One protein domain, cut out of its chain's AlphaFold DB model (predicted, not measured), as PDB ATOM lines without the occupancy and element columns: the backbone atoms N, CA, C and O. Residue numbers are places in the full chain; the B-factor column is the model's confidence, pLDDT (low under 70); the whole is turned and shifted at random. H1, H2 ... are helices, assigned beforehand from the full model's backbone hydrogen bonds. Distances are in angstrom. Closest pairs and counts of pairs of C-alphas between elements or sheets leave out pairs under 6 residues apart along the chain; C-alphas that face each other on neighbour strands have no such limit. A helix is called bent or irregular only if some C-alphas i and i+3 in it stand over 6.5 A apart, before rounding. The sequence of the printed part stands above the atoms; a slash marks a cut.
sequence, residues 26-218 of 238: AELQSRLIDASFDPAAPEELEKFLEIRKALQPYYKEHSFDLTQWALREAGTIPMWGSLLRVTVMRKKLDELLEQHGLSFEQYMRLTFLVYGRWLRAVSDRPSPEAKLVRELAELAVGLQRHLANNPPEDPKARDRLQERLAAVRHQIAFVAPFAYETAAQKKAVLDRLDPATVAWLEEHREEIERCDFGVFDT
ATOM      1  N   ALA A  26      44.943 129.367  36.075       70.00
ATOM      2  CA  ALA A  26      45.920 130.435  35.887       70.00
ATOM      3  C   ALA A  26      45.910 131.445  37.046       70.00
ATOM      4  O   ALA A  26      46.968 131.924  37.444       70.00
ATOM      5  N   GLU A  27      44.736 131.742  37.607       74.81
ATOM      6  CA  GLU A  27      44.607 132.610  38.786       74.81
ATOM      7  C   GLU A  27      45.201 131.929  40.024       74.81
ATOM      8  O   GLU A  27      46.072 132.511  40.667       74.81
ATOM      9  N   LEU A  28      44.853 130.655  40.257       75.75
ATOM     10  CA  LEU A  28      45.412 129.832  41.336       75.75
ATOM     11  C   LEU A  28      46.935 129.822  41.275       75.75
ATOM     12  O   LEU A  28      47.628 130.023  42.269       75.75
ATOM     13  N   GLN A  29      47.467 129.608  40.082       76.19
ATOM     14  CA  GLN A  29      48.895 129.637  39.854       76.19
ATOM     15  C   GLN A  29      49.503 131.006  40.174       76.19
ATOM     16  O   GLN A  29      50.501 131.055  40.888       76.19
ATOM     17  N   SER A  30      48.946 132.098  39.640       82.31
ATOM     18  CA  SER A  30      49.463 133.447  39.899       82.31
ATOM     19  C   SER A  30      49.504 133.722  41.401       82.31
ATOM     20  O   SER A  30      50.531 134.146  41.924       82.31
ATOM     21  N   ARG A  31      48.427 133.367  42.108       88.56
ATOM     22  CA  ARG A  31      48.329 133.477  43.561       88.56
ATOM     23  C   ARG A  31      49.405 132.665  44.278       88.56
ATOM     24  O   ARG A  31      50.012 133.175  45.210       88.56
ATOM     25  N   LEU A  32      49.668 131.425  43.860       88.81
ATOM     26  CA  LEU A  32      50.714 130.587  44.461       88.81
ATOM     27  C   LEU A  32      52.128 131.115  44.175       88.81
ATOM     28  O   LEU A  32      53.000 131.030  45.039       88.81
ATOM     29  N   ILE A  33      52.366 131.668  42.982       89.06
ATOM     30  CA  ILE A  33      53.632 132.325  42.638       89.06
ATOM     31  C   ILE A  33      53.841 133.541  43.539       89.06
ATOM     32  O   ILE A  33      54.937 133.712  44.069       89.06
ATOM     33  N   ASP A  34      52.817 134.356  43.769       91.56
ATOM     34  CA  ASP A  34      52.928 135.514  44.656       91.56
ATOM     35  C   ASP A  34      53.100 135.093  46.124       91.56
ATOM     36  O   ASP A  34      54.040 135.540  46.782       91.56
ATOM     37  N   ALA A  35      52.290 134.140  46.595       93.94
ATOM     38  CA  ALA A  35      52.345 133.591  47.954       93.94
ATOM     39  C   ALA A  35      53.644 132.823  48.260       93.94
ATOM     40  O   ALA A  35      53.947 132.528  49.411       93.94
ATOM     41  N   SER A  36      54.449 132.484  47.250       94.75
ATOM     42  CA  SER A  36      55.763 131.867  47.480       94.75
ATOM     43  C   SER A  36      56.817 132.830  48.042       94.75
ATOM     44  O   SER A  36      57.933 132.400  48.304       94.75
ATOM     45  N   PHE A  37      56.491 134.113  48.228       96.31
ATOM     46  CA  PHE A  37      57.286 135.027  49.055       96.31
ATOM     47  C   PHE A  37      56.862 135.034  50.528       96.31
ATOM     48  O   PHE A  37      57.593 135.583  51.352       96.31
ATOM     49  N   ASP A  38      55.710 134.451  50.862       96.12
ATOM     50  CA  ASP A  38      55.228 134.430  52.238       96.12
ATOM     51  C   ASP A  38      56.132 133.537  53.107       96.12
ATOM     52  O   ASP A  38      56.615 132.501  52.625       96.12
ATOM     53  N   PRO A  39      56.339 133.892  54.391       96.56
ATOM     54  CA  PRO A  39      57.130 133.085  55.311       96.56
ATOM     55  C   PRO A  39      56.648 131.631  55.367       96.56
ATOM     56  O   PRO A  39      55.447 131.351  55.310       96.56
ATOM     57  N   ALA A  40      57.583 130.696  55.524       96.00
ATOM     58  CA  ALA A  40      57.273 129.293  55.776       96.00
ATOM     59  C   ALA A  40      57.779 128.901  57.166       96.00
ATOM     60  O   ALA A  40      58.930 129.158  57.517       96.00
ATOM     61  N   ALA A  41      56.915 128.280  57.968       95.44
ATOM     62  CA  ALA A  41      57.326 127.781  59.274       95.44
ATOM     63  C   ALA A  41      58.347 126.639  59.097       95.44
ATOM     64  O   ALA A  41      58.147 125.810  58.204       95.44
ATOM     65  N   PRO A  42      59.379 126.525  59.956       96.44
ATOM     66  CA  PRO A  42      60.354 125.433  59.878       96.44
ATOM     67  C   PRO A  42      59.693 124.052  59.816       96.44
ATOM     68  O   PRO A  42      60.023 123.244  58.963       96.44
ATOM     69  N   GLU A  43      58.656 123.818  60.620       96.31
ATOM     70  CA  GLU A  43      57.894 122.562  60.616       96.31
ATOM     71  C   GLU A  43      57.236 122.243  59.261       96.31
ATOM     72  O   GLU A  43      57.078 121.076  58.903       96.31
ATOM     73  N   GLU A  44      56.816 123.265  58.508       96.12
ATOM     74  CA  GLU A  44      56.253 123.107  57.162       96.12
ATOM     75  C   GLU A  44      57.357 122.755  56.153       96.12
ATOM     76  O   GLU A  44      57.174 121.869  55.314       96.12
ATOM     77  N   LEU A  45      58.514 123.413  56.274       97.50
ATOM     78  CA  LEU A  45      59.695 123.195  55.439       97.50
ATOM     79  C   LEU A  45      60.304 121.800  55.643       97.50
ATOM     80  O   LEU A  45      60.621 121.136  54.656       97.50
ATOM     81  N   GLU A  46      60.368 121.313  56.885       97.81
ATOM     82  CA  GLU A  46      60.807 119.949  57.214       97.81
ATOM     83  C   GLU A  46      59.926 118.903  56.529       97.81
ATOM     84  O   GLU A  46      60.401 118.037  55.792       97.81
ATOM     85  N   LYS A  47      58.602 119.012  56.706       97.38
ATOM     86  CA  LYS A  47      57.642 118.096  56.075       97.38
ATOM     87  C   LYS A  47      57.772 118.117  54.554       97.38
ATOM     88  O   LYS A  47      57.751 117.064  53.918       97.38
ATOM     89  N   PHE A  48      57.908 119.307  53.971       96.44
ATOM     90  CA  PHE A  48      58.124 119.470  52.540       96.44
ATOM     91  C   PHE A  48      59.405 118.774  52.072       96.44
ATOM     92  O   PHE A  48      59.366 118.028  51.090       96.44
ATOM     93  N   LEU A  49      60.522 118.977  52.768       96.38
ATOM     94  CA  LEU A  49      61.805 118.393  52.398       96.38
ATOM     95  C   LEU A  49      61.783 116.861  52.508       96.38
ATOM     96  O   LEU A  49      62.290 116.185  51.612       96.38
ATOM     97  N   GLU A  50      61.128 116.300  53.524       96.06
ATOM     98  CA  GLU A  50      60.937 114.850  53.651       96.06
ATOM     99  C   GLU A  50      60.123 114.265  52.487       96.06
ATOM    100  O   GLU A  50      60.529 113.269  51.877       96.06
ATOM    101  N   ILE A  51      59.034 114.932  52.083       93.25
ATOM    102  CA  ILE A  51      58.276 114.545  50.883       93.25
ATOM    103  C   ILE A  51      59.178 114.597  49.639       93.25
ATOM    104  O   ILE A  51      59.175 113.666  48.830       93.25
ATOM    105  N   ARG A  52      59.979 115.660  49.477       91.94
ATOM    106  CA  ARG A  52      60.896 115.822  48.331       91.94
ATOM    107  C   ARG A  52      61.945 114.715  48.276       91.94
ATOM    108  O   ARG A  52      62.147 114.133  47.207       91.94
ATOM    109  N   LYS A  53      62.562 114.371  49.408       92.62
ATOM    110  CA  LYS A  53      63.513 113.255  49.524       92.62
ATOM    111  C   LYS A  53      62.864 111.929  49.139       92.62
ATOM    112  O   LYS A  53      63.438 111.179  48.351       92.62
ATOM    113  N   ALA A  54      61.653 111.663  49.628       90.81
ATOM    114  CA  ALA A  54      60.916 110.442  49.313       90.81
ATOM    115  C   ALA A  54      60.532 110.340  47.824       90.81
ATOM    116  O   ALA A  54      60.461 109.238  47.276       90.81
ATOM    117  N   LEU A  55      60.311 111.475  47.154       84.69
ATOM    118  CA  LEU A  55      60.011 111.538  45.720       84.69
ATOM    119  C   LEU A  55      61.257 111.496  44.825       84.69
ATOM    120  O   LEU A  55      61.151 111.101  43.663       84.69
ATOM    121  N   GLN A  56      62.434 111.853  45.341       85.12
ATOM    122  CA  GLN A  56      63.680 111.937  44.572       85.12
ATOM    123  C   GLN A  56      64.014 110.672  43.751       85.12
ATOM    124  O   GLN A  56      64.395 110.826  42.585       85.12
ATOM    125  N   PRO A  57      63.856 109.434  44.266       82.94
ATOM    126  CA  PRO A  57      64.109 108.228  43.478       82.94
ATOM    127  C   PRO A  57      63.189 108.118  42.256       82.94
ATOM    128  O   PRO A  57      63.660 107.797  41.168       82.94
ATOM    129  N   TYR A  58      61.907 108.470  42.410       75.38
ATOM    130  CA  TYR A  58      60.906 108.408  41.341       75.38
ATOM    131  C   TYR A  58      61.190 109.429  40.237       75.38
ATOM    132  O   TYR A  58      61.071 109.115  39.055       75.38
ATOM    133  N   TYR A  59      61.631 110.637  40.601       69.50
ATOM    134  CA  TYR A  59      62.047 111.645  39.623       69.50
ATOM    135  C   TYR A  59      63.283 111.209  38.834       69.50
ATOM    136  O   TYR A  59      63.323 111.369  37.613       69.50
ATOM    137  N   LYS A  60      64.284 110.617  39.499       70.12
ATOM    138  CA  LYS A  60      65.487 110.102  38.827       70.12
ATOM    139  C   LYS A  60      65.151 108.957  37.874       70.12
ATOM    140  O   LYS A  60      65.622 108.958  36.738       70.12
ATOM    141  N   GLU A  61      64.305 108.025  38.307       69.94
ATOM    142  CA  GLU A  61      63.887 106.867  37.511       69.94
ATOM    143  C   GLU A  61      63.013 107.252  36.303       69.94
ATOM    144  O   GLU A  61      63.011 106.552  35.289       69.94
ATOM    145  N   HIS A  62      62.265 108.357  36.386       63.59
ATOM    146  CA  HIS A  62      61.237 108.709  35.398       63.59
ATOM    147  C   HIS A  62      61.442 110.069  34.716       63.59
ATOM    148  O   HIS A  62      60.548 110.547  34.023       63.59
ATOM    149  N   SER A  63      62.618 110.686  34.853       58.88
ATOM    150  CA  SER A  63      62.953 111.999  34.265       58.88
ATOM    151  C   SER A  63      62.652 112.111  32.760       58.88
ATOM    152  O   SER A  63      62.134 113.133  32.299       58.88
ATOM    153  N   PHE A  64      62.892 111.045  31.989       55.53
ATOM    154  CA  PHE A  64      62.557 110.984  30.561       55.53
ATOM    155  C   PHE A  64      61.039 111.001  30.313       55.53
ATOM    156  O   PHE A  64      60.557 111.782  29.494       55.53
ATOM    157  N   ASP A  65      60.271 110.202  31.058       56.06
ATOM    158  CA  ASP A  65      58.809 110.134  30.937       56.06
ATOM    159  C   ASP A  65      58.126 111.424  31.423       56.06
ATOM    160  O   ASP A  65      57.122 111.843  30.851       56.06
ATOM    161  N   LEU A  66      58.697 112.104  32.423       55.72
ATOM    162  CA  LEU A  66      58.244 113.422  32.889       55.72
ATOM    163  C   LEU A  66      58.471 114.506  31.833       55.72
ATOM    164  O   LEU A  66      57.596 115.342  31.608       55.72
ATOM    165  N   THR A  67      59.601 114.441  31.125       54.06
ATOM    166  CA  THR A  67      59.873 115.306  29.969       54.06
ATOM    167  C   THR A  67      58.854 115.051  28.856       54.06
ATOM    168  O   THR A  67      58.268 115.990  28.324       54.06
ATOM    169  N   GLN A  68      58.589 113.783  28.523       49.88
ATOM    170  CA  GLN A  68      57.609 113.403  27.497       49.88
ATOM    171  C   GLN A  68      56.175 113.796  27.879       49.88
ATOM    172  O   GLN A  68      55.406 114.230  27.023       49.88
ATOM    173  N   TRP A  69      55.812 113.699  29.158       50.94
ATOM    174  CA  TRP A  69      54.511 114.132  29.663       50.94
ATOM    175  C   TRP A  69      54.344 115.655  29.602       50.94
ATOM    176  O   TRP A  69      53.337 116.129  29.077       50.94
ATOM    177  N   ALA A  70      55.355 116.420  30.027       50.41
ATOM    178  CA  ALA A  70      55.363 117.879  29.904       50.41
ATOM    179  C   ALA A  70      55.278 118.343  28.435       50.41
ATOM    180  O   ALA A  70      54.585 119.314  28.130       50.41
ATOM    181  N   LEU A  71      55.929 117.623  27.512       43.66
ATOM    182  CA  LEU A  71      55.877 117.887  26.068       43.66
ATOM    183  C   LEU A  71      54.542 117.486  25.418       43.66
ATOM    184  O   LEU A  71      54.104 118.155  24.484       43.66
ATOM    185  N   ARG A  72      53.888 116.419  25.897       49.66
ATOM    186  CA  ARG A  72      52.562 115.980  25.429       49.66
ATOM    187  C   ARG A  72      51.468 116.952  25.844       49.66
ATOM    188  O   ARG A  72      50.599 117.274  25.051       49.66
ATOM    189  N   GLU A  73      51.483 117.408  27.081       43.56
ATOM    190  CA  GLU A  73      50.507 118.404  27.514       43.56
ATOM    191  C   GLU A  73      50.704 119.713  26.715       43.56
ATOM    192  O   GLU A  73      49.738 120.372  26.346       43.56
ATOM    193  N   ALA A  74      51.946 120.024  26.303       38.56
ATOM    194  CA  ALA A  74      52.297 121.161  25.438       38.56
ATOM    195  C   ALA A  74      52.021 120.988  23.932       38.56
ATOM    196  O   ALA A  74      52.208 121.939  23.161       38.56
ATOM    197  N   GLY A  75      51.584 119.814  23.468       34.81
ATOM    198  CA  GLY A  75      51.342 119.596  22.045       34.81
ATOM    199  C   GLY A  75      50.593 118.310  21.711       34.81
ATOM    200  O   GLY A  75      50.715 117.293  22.372       34.81
ATOM    201  N   THR A  76      49.876 118.314  20.587       39.44
ATOM    202  CA  THR A  76      49.072 117.186  20.074       39.44
ATOM    203  C   THR A  76      49.896 115.978  19.574       39.44
ATOM    204  O   THR A  76      49.542 115.374  18.561       39.44
ATOM    205  N   ILE A  77      51.027 115.648  20.203       38.16
ATOM    206  CA  ILE A  77      51.924 114.566  19.783       38.16
ATOM    207  C   ILE A  77      51.521 113.261  20.500       38.16
ATOM    208  O   ILE A  77      51.429 113.239  21.729       38.16
ATOM    209  N   PRO A  78      51.267 112.159  19.769       36.12
ATOM    210  CA  PRO A  78      51.022 110.851  20.368       36.12
ATOM    211  C   PRO A  78      52.311 110.266  20.972       36.12
ATOM    212  O   PRO A  78      53.397 110.410  20.415       36.12
ATOM    213  N   MET A  79      52.179 109.597  22.119       45.25
ATOM    214  CA  MET A  79      53.305 109.067  22.894       45.25
ATOM    215  C   MET A  79      54.023 107.892  22.224       45.25
ATOM    216  O   MET A  79      53.387 107.009  21.652       45.25
ATOM    217  N   TRP A  80      55.325 107.799  22.496       38.25
ATOM    218  CA  TRP A  80      56.050 106.534  22.636       38.25
ATOM    219  C   TRP A  80      56.597 106.466  24.079       38.25
ATOM    220  O   TRP A  80      57.743 106.818  24.326       38.25
ATOM    221  N   GLY A  81      55.745 106.119  25.058       45.41
ATOM    222  CA  GLY A  81      56.083 106.099  26.497       45.41
ATOM    223  C   GLY A  81      54.867 105.835  27.402       45.41
ATOM    224  O   GLY A  81      53.732 106.004  26.969       45.41
ATOM    225  N   SER A  82      55.072 105.362  28.638       46.72
ATOM    226  CA  SER A  82      54.001 104.841  29.514       46.72
ATOM    227  C   SER A  82      53.431 105.896  30.479       46.72
ATOM    228  O   SER A  82      54.066 106.252  31.469       46.72
ATOM    229  N   LEU A  83      52.171 106.305  30.266       53.97
ATOM    230  CA  LEU A  83      51.355 107.130  31.189       53.97
ATOM    231  C   LEU A  83      51.252 106.575  32.621       53.97
ATOM    232  O   LEU A  83      50.931 107.305  33.564       53.97
ATOM    233  N   LEU A  84      51.506 105.278  32.786       54.84
ATOM    234  CA  LEU A  84      51.396 104.580  34.059       54.84
ATOM    235  C   LEU A  84      52.375 105.150  35.097       54.84
ATOM    236  O   LEU A  84      52.016 105.289  36.260       54.84
ATOM    237  N   ARG A  85      53.588 105.534  34.679       57.22
ATOM    238  CA  ARG A  85      54.664 105.951  35.597       57.22
ATOM    239  C   ARG A  85      54.425 107.338  36.201       57.22
ATOM    240  O   ARG A  85      54.596 107.519  37.402       57.22
ATOM    241  N   VAL A  86      53.914 108.284  35.409       58.19
ATOM    242  CA  VAL A  86      53.496 109.615  35.901       58.19
ATOM    243  C   VAL A  86      52.322 109.495  36.876       58.19
ATOM    244  O   VAL A  86      52.295 110.157  37.911       58.19
ATOM    245  N   THR A  87      51.380 108.594  36.586       64.69
ATOM    246  CA  THR A  87      50.236 108.314  37.468       64.69
ATOM    247  C   THR A  87      50.691 107.718  38.805       64.69
ATOM    248  O   THR A  87      50.187 108.109  39.855       64.69
ATOM    249  N   VAL A  88      51.680 106.816  38.785       68.00
ATOM    250  CA  VAL A  88      52.286 106.244  40.000       68.00
ATOM    251  C   VAL A  88      52.978 107.323  40.831       68.00
ATOM    252  O   VAL A  88      52.744 107.391  42.036       68.00
ATOM    253  N   MET A  89      53.762 108.208  40.208       70.56
ATOM    254  CA  MET A  89      54.407 109.317  40.918       70.56
ATOM    255  C   MET A  89      53.377 110.269  41.537       70.56
ATOM    256  O   MET A  89      53.537 110.684  42.682       70.56
ATOM    257  N   ARG A  90      52.295 110.584  40.810       72.94
ATOM    258  CA  ARG A  90      51.221 111.437  41.328       72.94
ATOM    259  C   ARG A  90      50.531 110.805  42.532       72.94
ATOM    260  O   ARG A  90      50.399 111.463  43.556       72.94
ATOM    261  N   LYS A  91      50.168 109.525  42.425       76.31
ATOM    262  CA  LYS A  91      49.592 108.771  43.538       76.31
ATOM    263  C   LYS A  91      50.530 108.774  44.745       76.31
ATOM    264  O   LYS A  91      50.078 108.995  45.861       76.31
ATOM    265  N   LYS A  92      51.834 108.583  44.522       82.44
ATOM    266  CA  LYS A  92      52.820 108.593  45.601       82.44
ATOM    267  C   LYS A  92      52.940 109.961  46.273       82.44
ATOM    268  O   LYS A  92      53.050 110.019  47.493       82.44
ATOM    269  N   LEU A  93      52.911 111.046  45.497       85.00
ATOM    270  CA  LEU A  93      52.861 112.404  46.037       85.00
ATOM    271  C   LEU A  93      51.605 112.595  46.891       85.00
ATOM    272  O   LEU A  93      51.731 113.042  48.022       85.00
ATOM    273  N   ASP A  94      50.425 112.226  46.389       82.44
ATOM    274  CA  ASP A  94      49.170 112.391  47.131       82.44
ATOM    275  C   ASP A  94      49.184 111.584  48.456       82.44
ATOM    276  O   ASP A  94      48.804 112.119  49.496       82.44
ATOM    277  N   GLU A  95      49.727 110.357  48.462       88.69
ATOM    278  CA  GLU A  95      49.937 109.555  49.685       88.69
ATOM    279  C   GLU A  95      50.879 110.239  50.692       88.69
ATOM    280  O   GLU A  95      50.605 110.265  51.891       88.69
ATOM    281  N   LEU A  96      52.005 110.783  50.223       89.81
ATOM    282  CA  LEU A  96      52.979 111.466  51.080       89.81
ATOM    283  C   LEU A  96      52.405 112.774  51.647       89.81
ATOM    284  O   LEU A  96      52.608 113.092  52.816       89.81
ATOM    285  N   LEU A  97      51.650 113.519  50.840       89.00
ATOM    286  CA  LEU A  97      50.967 114.735  51.275       89.00
ATOM    287  C   LEU A  97      49.974 114.448  52.406       89.00
ATOM    288  O   LEU A  97      49.976 115.154  53.417       89.00
ATOM    289  N   GLU A  98      49.190 113.376  52.276       91.12
ATOM    290  CA  GLU A  98      48.271 112.923  53.321       91.12
ATOM    291  C   GLU A  98      49.020 112.515  54.600       91.12
ATOM    292  O   GLU A  98      48.669 112.972  55.688       91.12
ATOM    293  N   GLN A  99      50.100 111.733  54.478       94.81
ATOM    294  CA  GLN A  99      50.911 111.276  55.617       94.81
ATOM    295  C   GLN A  99      51.520 112.424  56.431       94.81
ATOM    296  O   GLN A  99      51.599 112.341  57.655       94.81
ATOM    297  N   HIS A 100      51.945 113.494  55.760       93.62
ATOM    298  CA  HIS A 100      52.592 114.639  56.399       93.62
ATOM    299  C   HIS A 100      51.624 115.793  56.723       93.62
ATOM    300  O   HIS A 100      52.035 116.790  57.324       93.62
ATOM    301  N   GLY A 101      50.341 115.672  56.361       93.62
ATOM    302  CA  GLY A 101      49.326 116.702  56.593       93.62
ATOM    303  C   GLY A 101      49.580 117.995  55.810       93.62
ATOM    304  O   GLY A 101      49.371 119.083  56.344       93.62
ATOM    305  N   LEU A 102      50.065 117.881  54.571       91.12
ATOM    306  CA  LEU A 102      50.327 118.995  53.655       91.12
ATOM    307  C   LEU A 102      49.316 118.974  52.511       91.12
ATOM    308  O   LEU A 102      49.108 117.948  51.872       91.12
ATOM    309  N   SER A 103      48.706 120.115  52.200       89.38
ATOM    310  CA  SER A 103      47.878 120.216  50.996       89.38
ATOM    311  C   SER A 103      48.740 120.312  49.733       89.38
ATOM    312  O   SER A 103      49.890 120.757  49.764       89.38
ATOM    313  N   PHE A 104      48.160 119.954  48.585       84.50
ATOM    314  CA  PHE A 104      48.835 120.115  47.297       84.50
ATOM    315  C   PHE A 104      49.180 121.585  46.999       84.50
ATOM    316  O   PHE A 104      50.251 121.863  46.469       84.50
ATOM    317  N   GLU A 105      48.317 122.536  47.377       87.44
ATOM    318  CA  GLU A 105      48.597 123.970  47.216       87.44
ATOM    319  C   GLU A 105      49.795 124.418  48.059       87.44
ATOM    320  O   GLU A 105      50.669 125.116  47.548       87.44
ATOM    321  N   GLN A 106      49.882 123.970  49.316       90.06
ATOM    322  CA  GLN A 106      51.043 124.242  50.169       90.06
ATOM    323  C   GLN A 106      52.315 123.648  49.572       90.06
ATOM    324  O   GLN A 106      53.309 124.352  49.436       90.06
ATOM    325  N   TYR A 107      52.271 122.390  49.134       90.56
ATOM    326  CA  TYR A 107      53.408 121.752  48.474       90.56
ATOM    327  C   TYR A 107      53.869 122.521  47.226       90.56
ATOM    328  O   TYR A 107      55.067 122.737  47.043       90.56
ATOM    329  N   MET A 108      52.938 122.986  46.386       87.44
ATOM    330  CA  MET A 108      53.262 123.783  45.199       87.44
ATOM    331  C   MET A 108      53.859 125.146  45.568       87.44
ATOM    332  O   MET A 108      54.888 125.521  45.008       87.44
ATOM    333  N   ARG A 109      53.279 125.859  46.546       93.38
ATOM    334  CA  ARG A 109      53.838 127.118  47.074       93.38
ATOM    335  C   ARG A 109      55.276 126.921  47.555       93.38
ATOM    336  O   ARG A 109      56.155 127.688  47.170       93.38
ATOM    337  N   LEU A 110      55.512 125.892  48.370       95.75
ATOM    338  CA  LEU A 110      56.829 125.575  48.934       95.75
ATOM    339  C   LEU A 110      57.819 125.147  47.849       95.75
ATOM    340  O   LEU A 110      58.982 125.533  47.902       95.75
ATOM    341  N   THR A 111      57.355 124.438  46.817       93.38
ATOM    342  CA  THR A 111      58.171 124.125  45.636       93.38
ATOM    343  C   THR A 111      58.642 125.403  44.945       93.38
ATOM    344  O   THR A 111      59.835 125.547  44.678       93.38
ATOM    345  N   PHE A 112      57.747 126.369  44.717       94.12
ATOM    346  CA  PHE A 112      58.131 127.652  44.126       94.12
ATOM    347  C   PHE A 112      59.067 128.449  45.032       94.12
ATOM    348  O   PHE A 112      60.053 128.983  44.535       94.12
ATOM    349  N   LEU A 113      58.801 128.502  46.337       96.19
ATOM    350  CA  LEU A 113      59.652 129.184  47.313       96.19
ATOM    351  C   LEU A 113      61.078 128.611  47.293       96.19
ATOM    352  O   LEU A 113      62.045 129.344  47.087       96.19
ATOM    353  N   VAL A 114      61.203 127.297  47.478       96.38
ATOM    354  CA  VAL A 114      62.491 126.623  47.676       96.38
ATOM    355  C   VAL A 114      63.245 126.507  46.354       96.38
ATOM    356  O   VAL A 114      64.374 126.984  46.239       96.38
ATOM    357  N   TYR A 115      62.620 125.909  45.339       92.81
ATOM    358  CA  TYR A 115      63.287 125.551  44.087       92.81
ATOM    359  C   TYR A 115      63.148 126.611  43.006       92.81
ATOM    360  O   TYR A 115      64.074 126.781  42.223       92.81
ATOM    361  N   GLY A 116      62.029 127.339  42.965       90.69
ATOM    362  CA  GLY A 116      61.805 128.396  41.976       90.69
ATOM    363  C   GLY A 116      62.412 129.747  42.359       90.69
ATOM    364  O   GLY A 116      62.836 130.506  41.486       90.69
ATOM    365  N   ARG A 117      62.475 130.077  43.653       94.00
ATOM    366  CA  ARG A 117      62.975 131.370  44.140       94.00
ATOM    367  C   ARG A 117      64.340 131.257  44.776       94.00
ATOM    368  O   ARG A 117      65.311 131.702  44.170       94.00
ATOM    369  N   TRP A 118      64.409 130.678  45.970       97.25
ATOM    370  CA  TRP A 118      65.632 130.690  46.761       97.25
ATOM    371  C   TRP A 118      66.774 129.993  46.020       97.25
ATOM    372  O   TRP A 118      67.782 130.637  45.733       97.25
ATOM    373  N   LEU A 119      66.585 128.741  45.585       95.75
ATOM    374  CA  LEU A 119      67.654 127.982  44.938       95.75
ATOM    375  C   LEU A 119      68.139 128.642  43.638       95.75
ATOM    376  O   LEU A 119      69.343 128.739  43.410       95.75
ATOM    377  N   ARG A 120      67.232 129.152  42.790       92.81
ATOM    378  CA  ARG A 120      67.617 129.877  41.559       92.81
ATOM    379  C   ARG A 120      68.335 131.194  41.852       92.81
ATOM    380  O   ARG A 120      69.155 131.626  41.042       92.81
ATOM    381  N   ALA A 121      68.045 131.830  42.984       94.94
ATOM    382  CA  ALA A 121      68.677 133.078  43.380       94.94
ATOM    383  C   ALA A 121      70.064 132.882  44.016       94.94
ATOM    384  O   ALA A 121      70.947 133.699  43.767       94.94
ATOM    385  N   VAL A 122      70.286 131.802  44.774       95.50
ATOM    386  CA  VAL A 122      71.588 131.510  45.414       95.50
ATOM    387  C   VAL A 122      72.516 130.638  44.571       95.50
ATOM    388  O   VAL A 122      73.699 130.514  44.887       95.50
ATOM    389  N   SER A 123      72.000 129.998  43.518       90.25
ATOM    390  CA  SER A 123      72.816 129.179  42.624       90.25
ATOM    391  C   SER A 123      73.623 130.044  41.661       90.25
ATOM    392  O   SER A 123      73.075 130.917  40.987       90.25
ATOM    393  N   ASP A 124      74.910 129.739  41.509       87.31
ATOM    394  CA  ASP A 124      75.761 130.324  40.463       87.31
ATOM    395  C   ASP A 124      75.507 129.711  39.081       87.31
ATOM    396  O   ASP A 124      75.961 130.232  38.059       87.31
ATOM    397  N   ARG A 125      74.757 128.603  39.022       84.75
ATOM    398  CA  ARG A 125      74.410 127.959  37.758       84.75
ATOM    399  C   ARG A 125      73.403 128.825  36.990       84.75
ATOM    400  O   ARG A 125      72.544 129.468  37.603       84.75
ATOM    401  N   PRO A 126      73.464 128.836  35.647       80.44
ATOM    402  CA  PRO A 126      72.403 129.419  34.839       80.44
ATOM    403  C   PRO A 126      71.058 128.772  35.184       80.44
ATOM    404  O   PRO A 126      70.972 127.546  35.285       80.44
ATOM    405  N   SER A 127      70.017 129.588  35.345       82.69
ATOM    406  CA  SER A 127      68.662 129.086  35.575       82.69
ATOM    407  C   SER A 127      68.212 128.242  34.367       82.69
ATOM    408  O   SER A 127      68.266 128.727  33.227       82.69
ATOM    409  N   PRO A 128      67.778 126.982  34.566       84.25
ATOM    410  CA  PRO A 128      67.220 126.175  33.481       84.25
ATOM    411  C   PRO A 128      65.954 126.812  32.883       84.25
ATOM    412  O   PRO A 128      65.700 126.669  31.685       84.25
ATOM    413  N   GLU A 129      65.205 127.569  33.684       86.38
ATOM    414  CA  GLU A 129      64.020 128.326  33.282       86.38
ATOM    415  C   GLU A 129      64.346 129.398  32.241       86.38
ATOM    416  O   GLU A 129      63.619 129.526  31.261       86.38
ATOM    417  N   ALA A 130      65.466 130.115  32.383       86.88
ATOM    418  CA  ALA A 130      65.888 131.133  31.416       86.88
ATOM    419  C   ALA A 130      66.108 130.550  30.012       86.88
ATOM    420  O   ALA A 130      65.622 131.083  29.008       86.88
ATOM    421  N   LYS A 131      66.780 129.394  29.933       84.75
ATOM    422  CA  LYS A 131      66.949 128.673  28.667       84.75
ATOM    423  C   LYS A 131      65.596 128.249  28.089       84.75
ATOM    424  O   LYS A 131      65.360 128.480  26.903       84.75
ATOM    425  N   LEU A 132      64.718 127.673  28.913       82.31
ATOM    426  CA  LEU A 132      63.398 127.224  28.469       82.31
ATOM    427  C   LEU A 132      62.540 128.393  27.961       82.31
ATOM    428  O   LEU A 132      61.927 128.286  26.904       82.31
ATOM    429  N   VAL A 133      62.523 129.526  28.666       85.38
ATOM    430  CA  VAL A 133      61.776 130.727  28.258       85.38
ATOM    431  C   VAL A 133      62.232 131.214  26.887       85.38
ATOM    432  O   VAL A 133      61.386 131.525  26.050       85.38
ATOM    433  N   ARG A 134      63.543 131.229  26.620       84.38
ATOM    434  CA  ARG A 134      64.076 131.600  25.302       84.38
ATOM    435  C   ARG A 134      63.606 130.644  24.204       84.38
ATOM    436  O   ARG A 134      63.091 131.101  23.187       84.38
ATOM    437  N   GLU A 135      63.733 129.337  24.421       84.38
ATOM    438  CA  GLU A 135      63.323 128.314  23.444       84.38
ATOM    439  C   GLU A 135      61.812 128.367  23.159       84.38
ATOM    440  O   GLU A 135      61.378 128.321  22.004       84.38
ATOM    441  N   LEU A 136      60.993 128.539  24.200       81.62
ATOM    442  CA  LEU A 136      59.549 128.698  24.054       81.62
ATOM    443  C   LEU A 136      59.187 130.015  23.357       81.62
ATOM    444  O   LEU A 136      58.255 130.035  22.552       81.62
ATOM    445  N   ALA A 137      59.906 131.108  23.621       83.94
ATOM    446  CA  ALA A 137      59.677 132.389  22.955       83.94
ATOM    447  C   ALA A 137      59.971 132.303  21.449       83.94
ATOM    448  O   ALA A 137      59.171 132.776  20.638       83.94
ATOM    449  N   GLU A 138      61.063 131.642  21.059       82.81
ATOM    450  CA  GLU A 138      61.385 131.370  19.653       82.81
ATOM    451  C   GLU A 138      60.294 130.525  18.980       82.81
ATOM    452  O   GLU A 138      59.809 130.877  17.898       82.81
ATOM    453  N   LEU A 139      59.835 129.460  19.650       82.31
ATOM    454  CA  LEU A 139      58.728 128.633  19.173       82.31
ATOM    455  C   LEU A 139      57.436 129.449  19.017       82.31
ATOM    456  O   LEU A 139      56.775 129.353  17.982       82.31
ATOM    457  N   ALA A 140      57.083 130.284  19.996       82.62
ATOM    458  CA  ALA A 140      55.892 131.129  19.943       82.62
ATOM    459  C   ALA A 140      55.931 132.089  18.744       82.62
ATOM    460  O   ALA A 140      54.937 132.221  18.027       82.62
ATOM    461  N   VAL A 141      57.085 132.714  18.485       88.12
ATOM    462  CA  VAL A 141      57.288 133.578  17.313       88.12
ATOM    463  C   VAL A 141      57.147 132.780  16.016       88.12
ATOM    464  O   VAL A 141      56.480 133.242  15.088       88.12
ATOM    465  N   GLY A 142      57.722 131.577  15.945       84.00
ATOM    466  CA  GLY A 142      57.595 130.685  14.790       84.00
ATOM    467  C   GLY A 142      56.142 130.307  14.487       84.00
ATOM    468  O   GLY A 142      55.680 130.480  13.358       84.00
ATOM    469  N   LEU A 143      55.392 129.869  15.504       80.94
ATOM    470  CA  LEU A 143      53.970 129.519  15.387       80.94
ATOM    471  C   LEU A 143      53.118 130.734  14.986       80.94
ATOM    472  O   LEU A 143      52.253 130.627  14.116       80.94
ATOM    473  N   GLN A 144      53.388 131.904  15.572       88.12
ATOM    474  CA  GLN A 144      52.693 133.148  15.239       88.12
ATOM    475  C   GLN A 144      52.954 133.580  13.789       88.12
ATOM    476  O   GLN A 144      52.018 133.964  13.089       88.12
ATOM    477  N   ARG A 145      54.201 133.482  13.311       92.25
ATOM    478  CA  ARG A 145      54.553 133.760  11.908       92.25
ATOM    479  C   ARG A 145      53.901 132.766  10.954       92.25
ATOM    480  O   ARG A 145      53.425 133.179   9.902       92.25
ATOM    481  N   HIS A 146      53.840 131.485  11.320       88.06
ATOM    482  CA  HIS A 146      53.163 130.474  10.512       88.06
ATOM    483  C   HIS A 146      51.670 130.792  10.363       88.06
ATOM    484  O   HIS A 146      51.180 130.837   9.241       88.06
ATOM    485  N   LEU A 147      50.982 131.119  11.464       90.88
ATOM    486  CA  LEU A 147      49.572 131.526  11.452       90.88
ATOM    487  C   LEU A 147      49.306 132.803  10.643       90.88
ATOM    488  O   LEU A 147      48.231 132.930  10.066       90.88
ATOM    489  N   ALA A 148      50.245 133.751  10.629       93.62
ATOM    490  CA  ALA A 148      50.081 135.023   9.928       93.62
ATOM    491  C   ALA A 148      50.370 134.920   8.425       93.62
ATOM    492  O   ALA A 148      49.630 135.481   7.621       93.62
ATOM    493  N   ASN A 149      51.438 134.211   8.050       93.75
ATOM    494  CA  ASN A 149      51.968 134.246   6.687       93.75
ATOM    495  C   ASN A 149      51.546 133.039   5.848       93.75
ATOM    496  O   ASN A 149      51.357 133.179   4.648       93.75
ATOM    497  N   ASN A 150      51.409 131.867   6.473       92.94
ATOM    498  CA  ASN A 150      51.076 130.605   5.811       92.94
ATOM    499  C   ASN A 150      50.048 129.828   6.655       92.94
ATOM    500  O   ASN A 150      50.371 128.736   7.133       92.94
ATOM    501  N   PRO A 151      48.857 130.391   6.937       88.56
ATOM    502  CA  PRO A 151      47.872 129.711   7.768       88.56
ATOM    503  C   PRO A 151      47.450 128.380   7.127       88.56
ATOM    504  O   PRO A 151      47.245 128.340   5.913       88.56
ATOM    505  N   PRO A 152      47.277 127.299   7.912       88.88
ATOM    506  CA  PRO A 152      46.729 126.052   7.391       88.88
ATOM    507  C   PRO A 152      45.363 126.272   6.727       88.88
ATOM    508  O   PRO A 152      44.508 126.959   7.292       88.88
ATOM    509  N   GLU A 153      45.155 125.668   5.555       91.31
ATOM    510  CA  GLU A 153      43.877 125.729   4.829       91.31
ATOM    511  C   GLU A 153      42.769 124.956   5.557       91.31
ATOM    512  O   GLU A 153      41.618 125.387   5.570       91.31
ATOM    513  N   ASP A 154      43.119 123.838   6.210       92.88
ATOM    514  CA  ASP A 154      42.204 123.078   7.065       92.88
ATOM    515  C   ASP A 154      41.923 123.846   8.375       92.88
ATOM    516  O   ASP A 154      42.848 124.050   9.176       92.88
ATOM    517  N   PRO A 155      40.655 124.212   8.659       90.38
ATOM    518  CA  PRO A 155      40.277 124.888   9.897       90.38
ATOM    519  C   PRO A 155      40.715 124.138  11.158       90.38
ATOM    520  O   PRO A 155      41.174 124.760  12.112       90.38
ATOM    521  N   LYS A 156      40.665 122.798  11.160       83.94
ATOM    522  CA  LYS A 156      41.073 122.008  12.334       83.94
ATOM    523  C   LYS A 156      42.575 122.089  12.579       83.94
ATOM    524  O   LYS A 156      43.011 122.140  13.729       83.94
ATOM    525  N   ALA A 157      43.378 122.084  11.517       81.12
ATOM    526  CA  ALA A 157      44.821 122.268  11.618       81.12
ATOM    527  C   ALA A 157      45.177 123.678  12.114       81.12
ATOM    528  O   ALA A 157      46.083 123.831  12.935       81.12
ATOM    529  N   ARG A 158      44.430 124.698  11.674       83.81
ATOM    530  CA  ARG A 158      44.584 126.077  12.147       83.81
ATOM    531  C   ARG A 158      44.236 126.226  13.630       83.81
ATOM    532  O   ARG A 158      45.034 126.814  14.360       83.81
ATOM    533  N   ASP A 159      43.119 125.660  14.082       82.81
ATOM    534  CA  ASP A 159      42.709 125.689  15.492       82.81
ATOM    535  C   ASP A 159      43.766 125.023  16.386       82.81
ATOM    536  O   ASP A 159      44.211 125.612  17.368       82.81
ATOM    537  N   ARG A 160      44.272 123.846  15.988       80.12
ATOM    538  CA  ARG A 160      45.365 123.159  16.706       80.12
ATOM    539  C   ARG A 160      46.626 124.008  16.813       80.12
ATOM    540  O   ARG A 160      47.316 123.982  17.830       80.12
ATOM    541  N   LEU A 161      46.953 124.748  15.758       80.06
ATOM    542  CA  LEU A 161      48.123 125.614  15.740       80.06
ATOM    543  C   LEU A 161      47.949 126.828  16.670       80.06
ATOM    544  O   LEU A 161      48.901 127.227  17.344       80.06
ATOM    545  N   GLN A 162      46.737 127.383  16.751       81.31
ATOM    546  CA  GLN A 162      46.389 128.444  17.700       81.31
ATOM    547  C   GLN A 162      46.409 127.953  19.151       81.31
ATOM    548  O   GLN A 162      46.976 128.627  20.009       81.31
ATOM    549  N   GLU A 163      45.853 126.771  19.418       77.50
ATOM    550  CA  GLU A 163      45.903 126.120  20.732       77.50
ATOM    551  C   GLU A 163      47.349 125.886  21.173       77.50
ATOM    552  O   GLU A 163      47.724 126.247  22.287       77.50
ATOM    553  N   ARG A 164      48.200 125.377  20.273       77.44
ATOM    554  CA  ARG A 164      49.627 125.191  20.553       77.44
ATOM    555  C   ARG A 164      50.321 126.510  20.889       77.44
ATOM    556  O   ARG A 164      51.106 126.564  21.829       77.44
ATOM    557  N   LEU A 165      50.031 127.584  20.153       79.94
ATOM    558  CA  LEU A 165      50.572 128.909  20.465       79.94
ATOM    559  C   LEU A 165      50.103 129.408  21.843       79.94
ATOM    560  O   LEU A 165      50.898 129.984  22.586       79.94
ATOM    561  N   ALA A 166      48.835 129.186  22.200       78.81
ATOM    562  CA  ALA A 166      48.306 129.538  23.514       78.81
ATOM    563  C   ALA A 166      48.987 128.735  24.637       78.81
ATOM    564  O   ALA A 166      49.386 129.323  25.641       78.81
ATOM    565  N   ALA A 167      49.197 127.431  24.438       74.88
ATOM    566  CA  ALA A 167      49.890 126.562  25.385       74.88
ATOM    567  C   ALA A 167      51.344 127.005  25.618       74.88
ATOM    568  O   ALA A 167      51.762 127.173  26.761       74.88
ATOM    569  N   VAL A 168      52.091 127.290  24.544       76.19
ATOM    570  CA  VAL A 168      53.473 127.796  24.638       76.19
ATOM    571  C   VAL A 168      53.522 129.126  25.399       76.19
ATOM    572  O   VAL A 168      54.362 129.311  26.276       76.19
ATOM    573  N   ARG A 169      52.596 130.054  25.119       79.62
ATOM    574  CA  ARG A 169      52.512 131.338  25.841       79.62
ATOM    575  C   ARG A 169      52.175 131.156  27.318       79.62
ATOM    576  O   ARG A 169      52.743 131.856  28.151       79.62
ATOM    577  N   HIS A 170      51.284 130.222  27.639       78.38
ATOM    578  CA  HIS A 170      50.960 129.885  29.019       78.38
ATOM    579  C   HIS A 170      52.184 129.328  29.764       78.38
ATOM    580  O   HIS A 170      52.486 129.794  30.858       78.38
ATOM    581  N   GLN A 171      52.942 128.415  29.148       74.94
ATOM    582  CA  GLN A 171      54.187 127.905  29.731       74.94
ATOM    583  C   GLN A 171      55.222 129.013  29.954       74.94
ATOM    584  O   GLN A 171      55.835 129.060  31.015       74.94
ATOM    585  N   ILE A 172      55.387 129.943  29.005       80.25
ATOM    586  CA  ILE A 172      56.270 131.105  29.197       80.25
ATOM    587  C   ILE A 172      55.825 131.922  30.412       80.25
ATOM    588  O   ILE A 172      56.649 132.221  31.270       80.25
ATOM    589  N   ALA A 173      54.535 132.260  30.505       79.56
ATOM    590  CA  ALA A 173      54.000 133.032  31.625       79.56
ATOM    591  C   ALA A 173      54.194 132.321  32.973       79.56
ATOM    592  O   ALA A 173      54.372 132.981  33.993       79.56
ATOM    593  N   PHE A 174      54.193 130.987  32.969       79.62
ATOM    594  CA  PHE A 174      54.465 130.186  34.153       79.62
ATOM    595  C   PHE A 174      55.938 130.227  34.566       79.62
ATOM    596  O   PHE A 174      56.240 130.425  35.739       79.62
ATOM    597  N   VAL A 175      56.842 129.982  33.619       82.69
ATOM    598  CA  VAL A 175      58.262 129.716  33.893       82.69
ATOM    599  C   VAL A 175      59.061 131.015  34.053       82.69
ATOM    600  O   VAL A 175      59.995 131.088  34.851       82.69
ATOM    601  N   ALA A 176      58.684 132.070  33.323       87.06
ATOM    602  CA  ALA A 176      59.394 133.351  33.305       87.06
ATOM    603  C   ALA A 176      59.599 134.017  34.682       87.06
ATOM    604  O   ALA A 176      60.680 134.566  34.892       87.06
ATOM    605  N   PRO A 177      58.657 133.951  35.647       90.25
ATOM    606  CA  PRO A 177      58.861 134.459  37.006       90.25
ATOM    607  C   PRO A 177      60.064 133.875  37.760       90.25
ATOM    608  O   PRO A 177      60.465 134.459  38.764       90.25
ATOM    609  N   PHE A 178      60.621 132.751  37.301       91.06
ATOM    610  CA  PHE A 178      61.745 132.046  37.926       91.06
ATOM    611  C   PHE A 178      63.045 132.118  37.099       91.06
ATOM    612  O   PHE A 178      64.094 131.645  37.532       91.06
ATOM    613  N   ALA A 179      62.993 132.726  35.909       90.44
ATOM    614  CA  ALA A 179      64.108 132.844  34.973       90.44
ATOM    615  C   ALA A 179      65.069 133.989  35.354       90.44
ATOM    616  O   ALA A 179      65.157 135.009  34.669       90.44
ATOM    617  N   TYR A 180      65.784 133.847  36.473       91.06
ATOM    618  CA  TYR A 180      66.741 134.863  36.925       91.06
ATOM    619  C   TYR A 180      68.072 134.745  36.168       91.06
ATOM    620  O   TYR A 180      68.804 133.765  36.317       91.06
ATOM    621  N   GLU A 181      68.416 135.770  35.392       88.25
ATOM    622  CA  GLU A 181      69.636 135.791  34.571       88.25
ATOM    623  C   GLU A 181      70.734 136.676  35.168       88.25
ATOM    624  O   GLU A 181      71.923 136.422  34.983       88.25
ATOM    625  N   THR A 182      70.347 137.718  35.901       91.31
ATOM    626  CA  THR A 182      71.270 138.749  36.386       91.31
ATOM    627  C   THR A 182      71.424 138.713  37.902       91.31
ATOM    628  O   THR A 182      70.489 138.389  38.638       91.31
ATOM    629  N   ALA A 183      72.592 139.137  38.392       91.94
ATOM    630  CA  ALA A 183      72.835 139.295  39.827       91.94
ATOM    631  C   ALA A 183      71.834 140.262  40.488       91.94
ATOM    632  O   ALA A 183      71.409 140.034  41.617       91.94
ATOM    633  N   ALA A 184      71.404 141.308  39.770       94.69
ATOM    634  CA  ALA A 184      70.411 142.260  40.261       94.69
ATOM    635  C   ALA A 184      69.035 141.607  40.488       94.69
ATOM    636  O   ALA A 184      68.419 141.836  41.527       94.69
ATOM    637  N   GLN A 185      68.576 140.757  39.561       93.94
ATOM    638  CA  GLN A 185      67.329 139.996  39.723       93.94
ATOM    639  C   GLN A 185      67.415 139.023  40.900       93.94
ATOM    640  O   GLN A 185      66.517 139.001  41.736       93.94
ATOM    641  N   LYS A 186      68.513 138.261  40.994       95.19
ATOM    642  CA  LYS A 186      68.742 137.315  42.096       95.19
ATOM    643  C   LYS A 186      68.718 138.024  43.450       95.19
ATOM    644  O   LYS A 186      67.992 137.606  44.347       95.19
ATOM    645  N   LYS A 187      69.423 139.153  43.570       96.00
ATOM    646  CA  LYS A 187      69.412 139.976  44.784       96.00
ATOM    647  C   LYS A 187      68.002 140.470  45.125       96.00
ATOM    648  O   LYS A 187      67.583 140.332  46.265       96.00
ATOM    649  N   ALA A 188      67.257 140.988  44.148       95.62
ATOM    650  CA  ALA A 188      65.897 141.478  44.373       95.62
ATOM    651  C   ALA A 188      64.933 140.383  44.870       95.62
ATOM    652  O   ALA A 188      63.990 140.682  45.596       95.62
ATOM    653  N   VAL A 189      65.154 139.123  44.485       95.50
ATOM    654  CA  VAL A 189      64.395 137.979  45.010       95.50
ATOM    655  C   VAL A 189      64.784 137.698  46.456       95.50
ATOM    656  O   VAL A 189      63.898 137.614  47.299       95.50
ATOM    657  N   LEU A 190      66.084 137.595  46.751       96.38
ATOM    658  CA  LEU A 190      66.577 137.323  48.106       96.38
ATOM    659  C   LEU A 190      66.157 138.408  49.103       96.38
ATOM    660  O   LEU A 190      65.718 138.078  50.196       96.38
ATOM    661  N   ASP A 191      66.207 139.682  48.702       96.94
ATOM    662  CA  ASP A 191      65.789 140.823  49.529       96.94
ATOM    663  C   ASP A 191      64.293 140.773  49.910       96.94
ATOM    664  O   ASP A 191      63.873 141.440  50.855       96.94
ATOM    665  N   ARG A 192      63.473 140.025  49.158       97.12
ATOM    666  CA  ARG A 192      62.033 139.861  49.412       97.12
ATOM    667  C   ARG A 192      61.698 138.637  50.256       97.12
ATOM    668  O   ARG A 192      60.569 138.555  50.731       97.12
ATOM    669  N   LEU A 193      62.608 137.672  50.371       97.19
ATOM    670  CA  LEU A 193      62.360 136.460  51.140       97.19
ATOM    671  C   LEU A 193      62.457 136.753  52.637       97.19
ATOM    672  O   LEU A 193      63.278 137.552  53.085       97.19
ATOM    673  N   ASP A 194      61.619 136.072  53.408       97.25
ATOM    674  CA  ASP A 194      61.641 136.166  54.861       97.25
ATOM    675  C   ASP A 194      62.988 135.668  55.441       97.25
ATOM    676  O   ASP A 194      63.416 134.555  55.116       97.25
ATOM    677  N   PRO A 195      63.663 136.441  56.318       96.88
ATOM    678  CA  PRO A 195      64.977 136.072  56.846       96.88
ATOM    679  C   PRO A 195      65.007 134.757  57.632       96.88
ATOM    680  O   PRO A 195      66.003 134.037  57.555       96.88
ATOM    681  N   ALA A 196      63.950 134.431  58.385       96.94
ATOM    682  CA  ALA A 196      63.899 133.184  59.152       96.94
ATOM    683  C   ALA A 196      63.765 131.973  58.219       96.94
ATOM    684  O   ALA A 196      64.447 130.966  58.400       96.94
ATOM    685  N   THR A 197      62.953 132.115  57.170       97.50
ATOM    686  CA  THR A 197      62.835 131.128  56.093       97.50
ATOM    687  C   THR A 197      64.183 130.932  55.386       97.50
ATOM    688  O   THR A 197      64.626 129.800  55.219       97.50
ATOM    689  N   VAL A 198      64.881 132.017  55.022       97.75
ATOM    690  CA  VAL A 198      66.207 131.942  54.375       97.75
ATOM    691  C   VAL A 198      67.237 131.256  55.270       97.75
ATOM    692  O   VAL A 198      67.994 130.424  54.779       97.75
ATOM    693  N   ALA A 199      67.258 131.561  56.570       97.69
ATOM    694  CA  ALA A 199      68.183 130.925  57.505       97.69
ATOM    695  C   ALA A 199      68.009 129.398  57.533       97.69
ATOM    696  O   ALA A 199      68.999 128.675  57.434       97.69
ATOM    697  N   TRP A 200      66.762 128.912  57.578       98.25
ATOM    698  CA  TRP A 200      66.476 127.476  57.508       98.25
ATOM    699  C   TRP A 200      66.900 126.870  56.160       98.25
ATOM    700  O   TRP A 200      67.476 125.783  56.122       98.25
ATOM    701  N   LEU A 201      66.659 127.572  55.045       98.19
ATOM    702  CA  LEU A 201      67.026 127.092  53.705       98.19
ATOM    703  C   LEU A 201      68.546 126.960  53.532       98.19
ATOM    704  O   LEU A 201      69.008 125.977  52.955       98.19
ATOM    705  N   GLU A 202      69.327 127.912  54.051       98.00
ATOM    706  CA  GLU A 202      70.794 127.827  54.030       98.00
ATOM    707  C   GLU A 202      71.317 126.691  54.919       98.00
ATOM    708  O   GLU A 202      72.247 125.992  54.516       98.00
ATOM    709  N   GLU A 203      70.702 126.448  56.082       98.06
ATOM    710  CA  GLU A 203      71.039 125.307  56.949       98.06
ATOM    711  C   GLU A 203      70.853 123.960  56.226       98.06
ATOM    712  O   GLU A 203      71.679 123.060  56.366       98.06
ATOM    713  N   HIS A 204      69.829 123.850  55.375       98.12
ATOM    714  CA  HIS A 204      69.467 122.619  54.659       98.12
ATOM    715  C   HIS A 204      69.930 122.589  53.195       98.12
ATOM    716  O   HIS A 204      69.480 121.754  52.399       98.12
ATOM    717  N   ARG A 205      70.844 123.488  52.808       97.12
ATOM    718  CA  ARG A 205      71.199 123.735  51.404       97.12
ATOM    719  C   ARG A 205      71.622 122.490  50.643       97.12
ATOM    720  O   ARG A 205      71.135 122.255  49.537       97.12
ATOM    721  N   GLU A 206      72.504 121.680  51.221       95.12
ATOM    722  CA  GLU A 206      73.007 120.484  50.543       95.12
ATOM    723  C   GLU A 206      71.890 119.489  50.206       95.12
ATOM    724  O   GLU A 206      71.907 118.851  49.152       95.12
ATOM    725  N   GLU A 207      70.913 119.338  51.096       94.94
ATOM    726  CA  GLU A 207      69.803 118.405  50.915       94.94
ATOM    727  C   GLU A 207      68.821 118.910  49.862       94.94
ATOM    728  O   GLU A 207      68.369 118.134  49.010       94.94
ATOM    729  N   ILE A 208      68.554 120.219  49.876       95.56
ATOM    730  CA  ILE A 208      67.726 120.885  48.871       95.56
ATOM    731  C   ILE A 208      68.368 120.740  47.491       95.56
ATOM    732  O   ILE A 208      67.699 120.287  46.564       95.56
ATOM    733  N   GLU A 209      69.663 121.040  47.355       93.31
ATOM    734  CA  GLU A 209      70.392 120.939  46.084       93.31
ATOM    735  C   GLU A 209      70.387 119.513  45.513       93.31
ATOM    736  O   GLU A 209      70.252 119.330  44.302       93.31
ATOM    737  N   ARG A 210      70.469 118.478  46.364       91.19
ATOM    738  CA  ARG A 210      70.342 117.075  45.922       91.19
ATOM    739  C   ARG A 210      68.952 116.763  45.367       91.19
ATOM    740  O   ARG A 210      68.818 115.842  44.561       91.19
ATOM    741  N   CYS A 211      67.929 117.481  45.811       89.88
ATOM    742  CA  CYS A 211      66.534 117.282  45.427       89.88
ATOM    743  C   CYS A 211      66.046 118.299  44.376       89.88
ATOM    744  O   CYS A 211      64.839 118.410  44.173       89.88
ATOM    745  N   ASP A 212      66.947 119.037  43.719       88.62
ATOM    746  CA  ASP A 212      66.615 119.916  42.590       88.62
ATOM    747  C   ASP A 212      66.239 119.080  41.360       88.62
ATOM    748  O   ASP A 212      67.045 118.283  40.866       88.62
ATOM    749  N   PHE A 213      65.018 119.262  40.854       79.19
ATOM    750  CA  PHE A 213      64.555 118.608  39.628       79.19
ATOM    751  C   PHE A 213      64.620 119.547  38.420       79.19
ATOM    752  O   PHE A 213      64.116 119.229  37.341       79.19
ATOM    753  N   GLY A 214      65.283 120.695  38.556       80.94
ATOM    754  CA  GLY A 214      65.471 121.639  37.470       80.94
ATOM    755  C   GLY A 214      64.152 122.298  37.083       80.94
ATOM    756  O   GLY A 214      63.412 122.808  37.920       80.94
ATOM    757  N   VAL A 215      63.848 122.285  35.789       69.88
ATOM    758  CA  VAL A 215      62.681 122.994  35.252       69.88
ATOM    759  C   VAL A 215      61.344 122.370  35.666       69.88
ATOM    760  O   VAL A 215      60.318 123.029  35.590       69.88
ATOM    761  N   PHE A 216      61.326 121.120  36.145       70.62
ATOM    762  CA  PHE A 216      60.090 120.468  36.600       70.62
ATOM    763  C   PHE A 216      59.501 121.095  37.868       70.62
ATOM    764  O   PHE A 216      58.308 120.949  38.120       70.62
ATOM    765  N   ASP A 217      60.312 121.826  38.634       74.50
ATOM    766  CA  ASP A 217      59.862 122.530  39.838       74.50
ATOM    767  C   ASP A 217      59.111 123.832  39.515       74.50
ATOM    768  O   ASP A 217      58.389 124.383  40.345       74.50
ATOM    769  N   THR A 218      59.269 124.317  38.286       69.94
ATOM    770  CA  THR A 218      58.830 125.639  37.837       69.94
ATOM    771  C   THR A 218      58.141 125.594  36.482       69.94
ATOM    772  O   THR A 218      57.852 126.645  35.930       69.94
TER     773      THR A 218
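What this domain is: This is residues 26 to 218 of the 238 residues of an uncharacterized protein of Acidobacteria bacterium (UniProt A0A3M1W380). A head of helices is gathered round H4, with H1, H7, H8 and the short H10 packed on it, and a long helical hairpin of H5 and H6 reaches away from this head along the longest axis. A second antiparallel pair, H3 side by side with H2a, the first arm of the bent helix H2, lies on another side of H4 and stays separate from the hairpin. The printed part has 193 residues with ten named helices, H1 to H10 in order, and no named strand: all helix, mostly crossed in packing. It is compact, with a radius of gyration of the C-alphas of 18.3 A and spans of 58 by 41 by 28 A.

How they stand to each other: H1, residues 26 to 35, touches residues 105 to 112 of H4, residues 104 to 122, at a steep tilt of 57 degrees; the closest C-alphas, of Leu 32 and Arg 109, are 5.3 A apart. H4 is the hub, touching seven helices. H2, residues 42 to 73, was assigned as one helix by its hydrogen bonds but is bent: C-alphas 61 and 64 are 8.2 A apart, and its arms H2a, residues 42 to 61, and H2b, residues 64 to 73, stand about perpendicular at 79 degrees. H2a touches H3, residues 83 to 100, at a shallow tilt of 21 degrees, opposite ways, closest at C-alphas Lys 47 and His 100, 6.1 A. H3 and H4 touch only at the corner, and only just, with C-alphas Leu 97 and Phe 104 closest at 7.0 A. H5, residues 128 to 149, and H6, residues 155 to 178, form a hairpin at 27 degrees, closest at C-alphas Val 133 and Ile 172, 5.6 A. H7, residues 183 to 190, touches residues 117 to 122 of H4, closest at C-alphas Ala 121 and Lys 186, 4.4 A. H8, residues 195 to 203, only just touches H4, with 3 pairs of C-alphas within 8 A, the closest being Val 114 and Leu 201, 7.6 A. H9, residues 205 to 210, is close to H4 but not clearly touching, at 7.6 A between C-alphas Leu 119 and Glu 209. H10, residues 214 to 217, touches H4, closest at C-alphas Tyr 115 and Asp 217, 6.2 A. Every O i to N i+4 pair is within hydrogen-bond range in H1, H2b, H3, H5, H7, H8 and H9, against 14 of 16 in H2a, 11 of 15 in H4 and 18 of 20 in H6; H10 is too short for such a pair.

Where its parts are: H1 begins at C-alpha 26, (45.920, 130.435, 35.887). H2a measures 29.3 A, H3 26.3 A, H4 25.5 A, H5 31.9 A and H6 36.0 A. H10 ends at C-alpha 217, (59.862, 122.530, 39.838).

The domain as a whole: The C-alphas farthest apart, of Glu 153 and Glu 203, are 58.8 A apart. The printed part has no cut and no long link. The model's pLDDT is under 70 at residues 59, 61 to 88, 215 and 218.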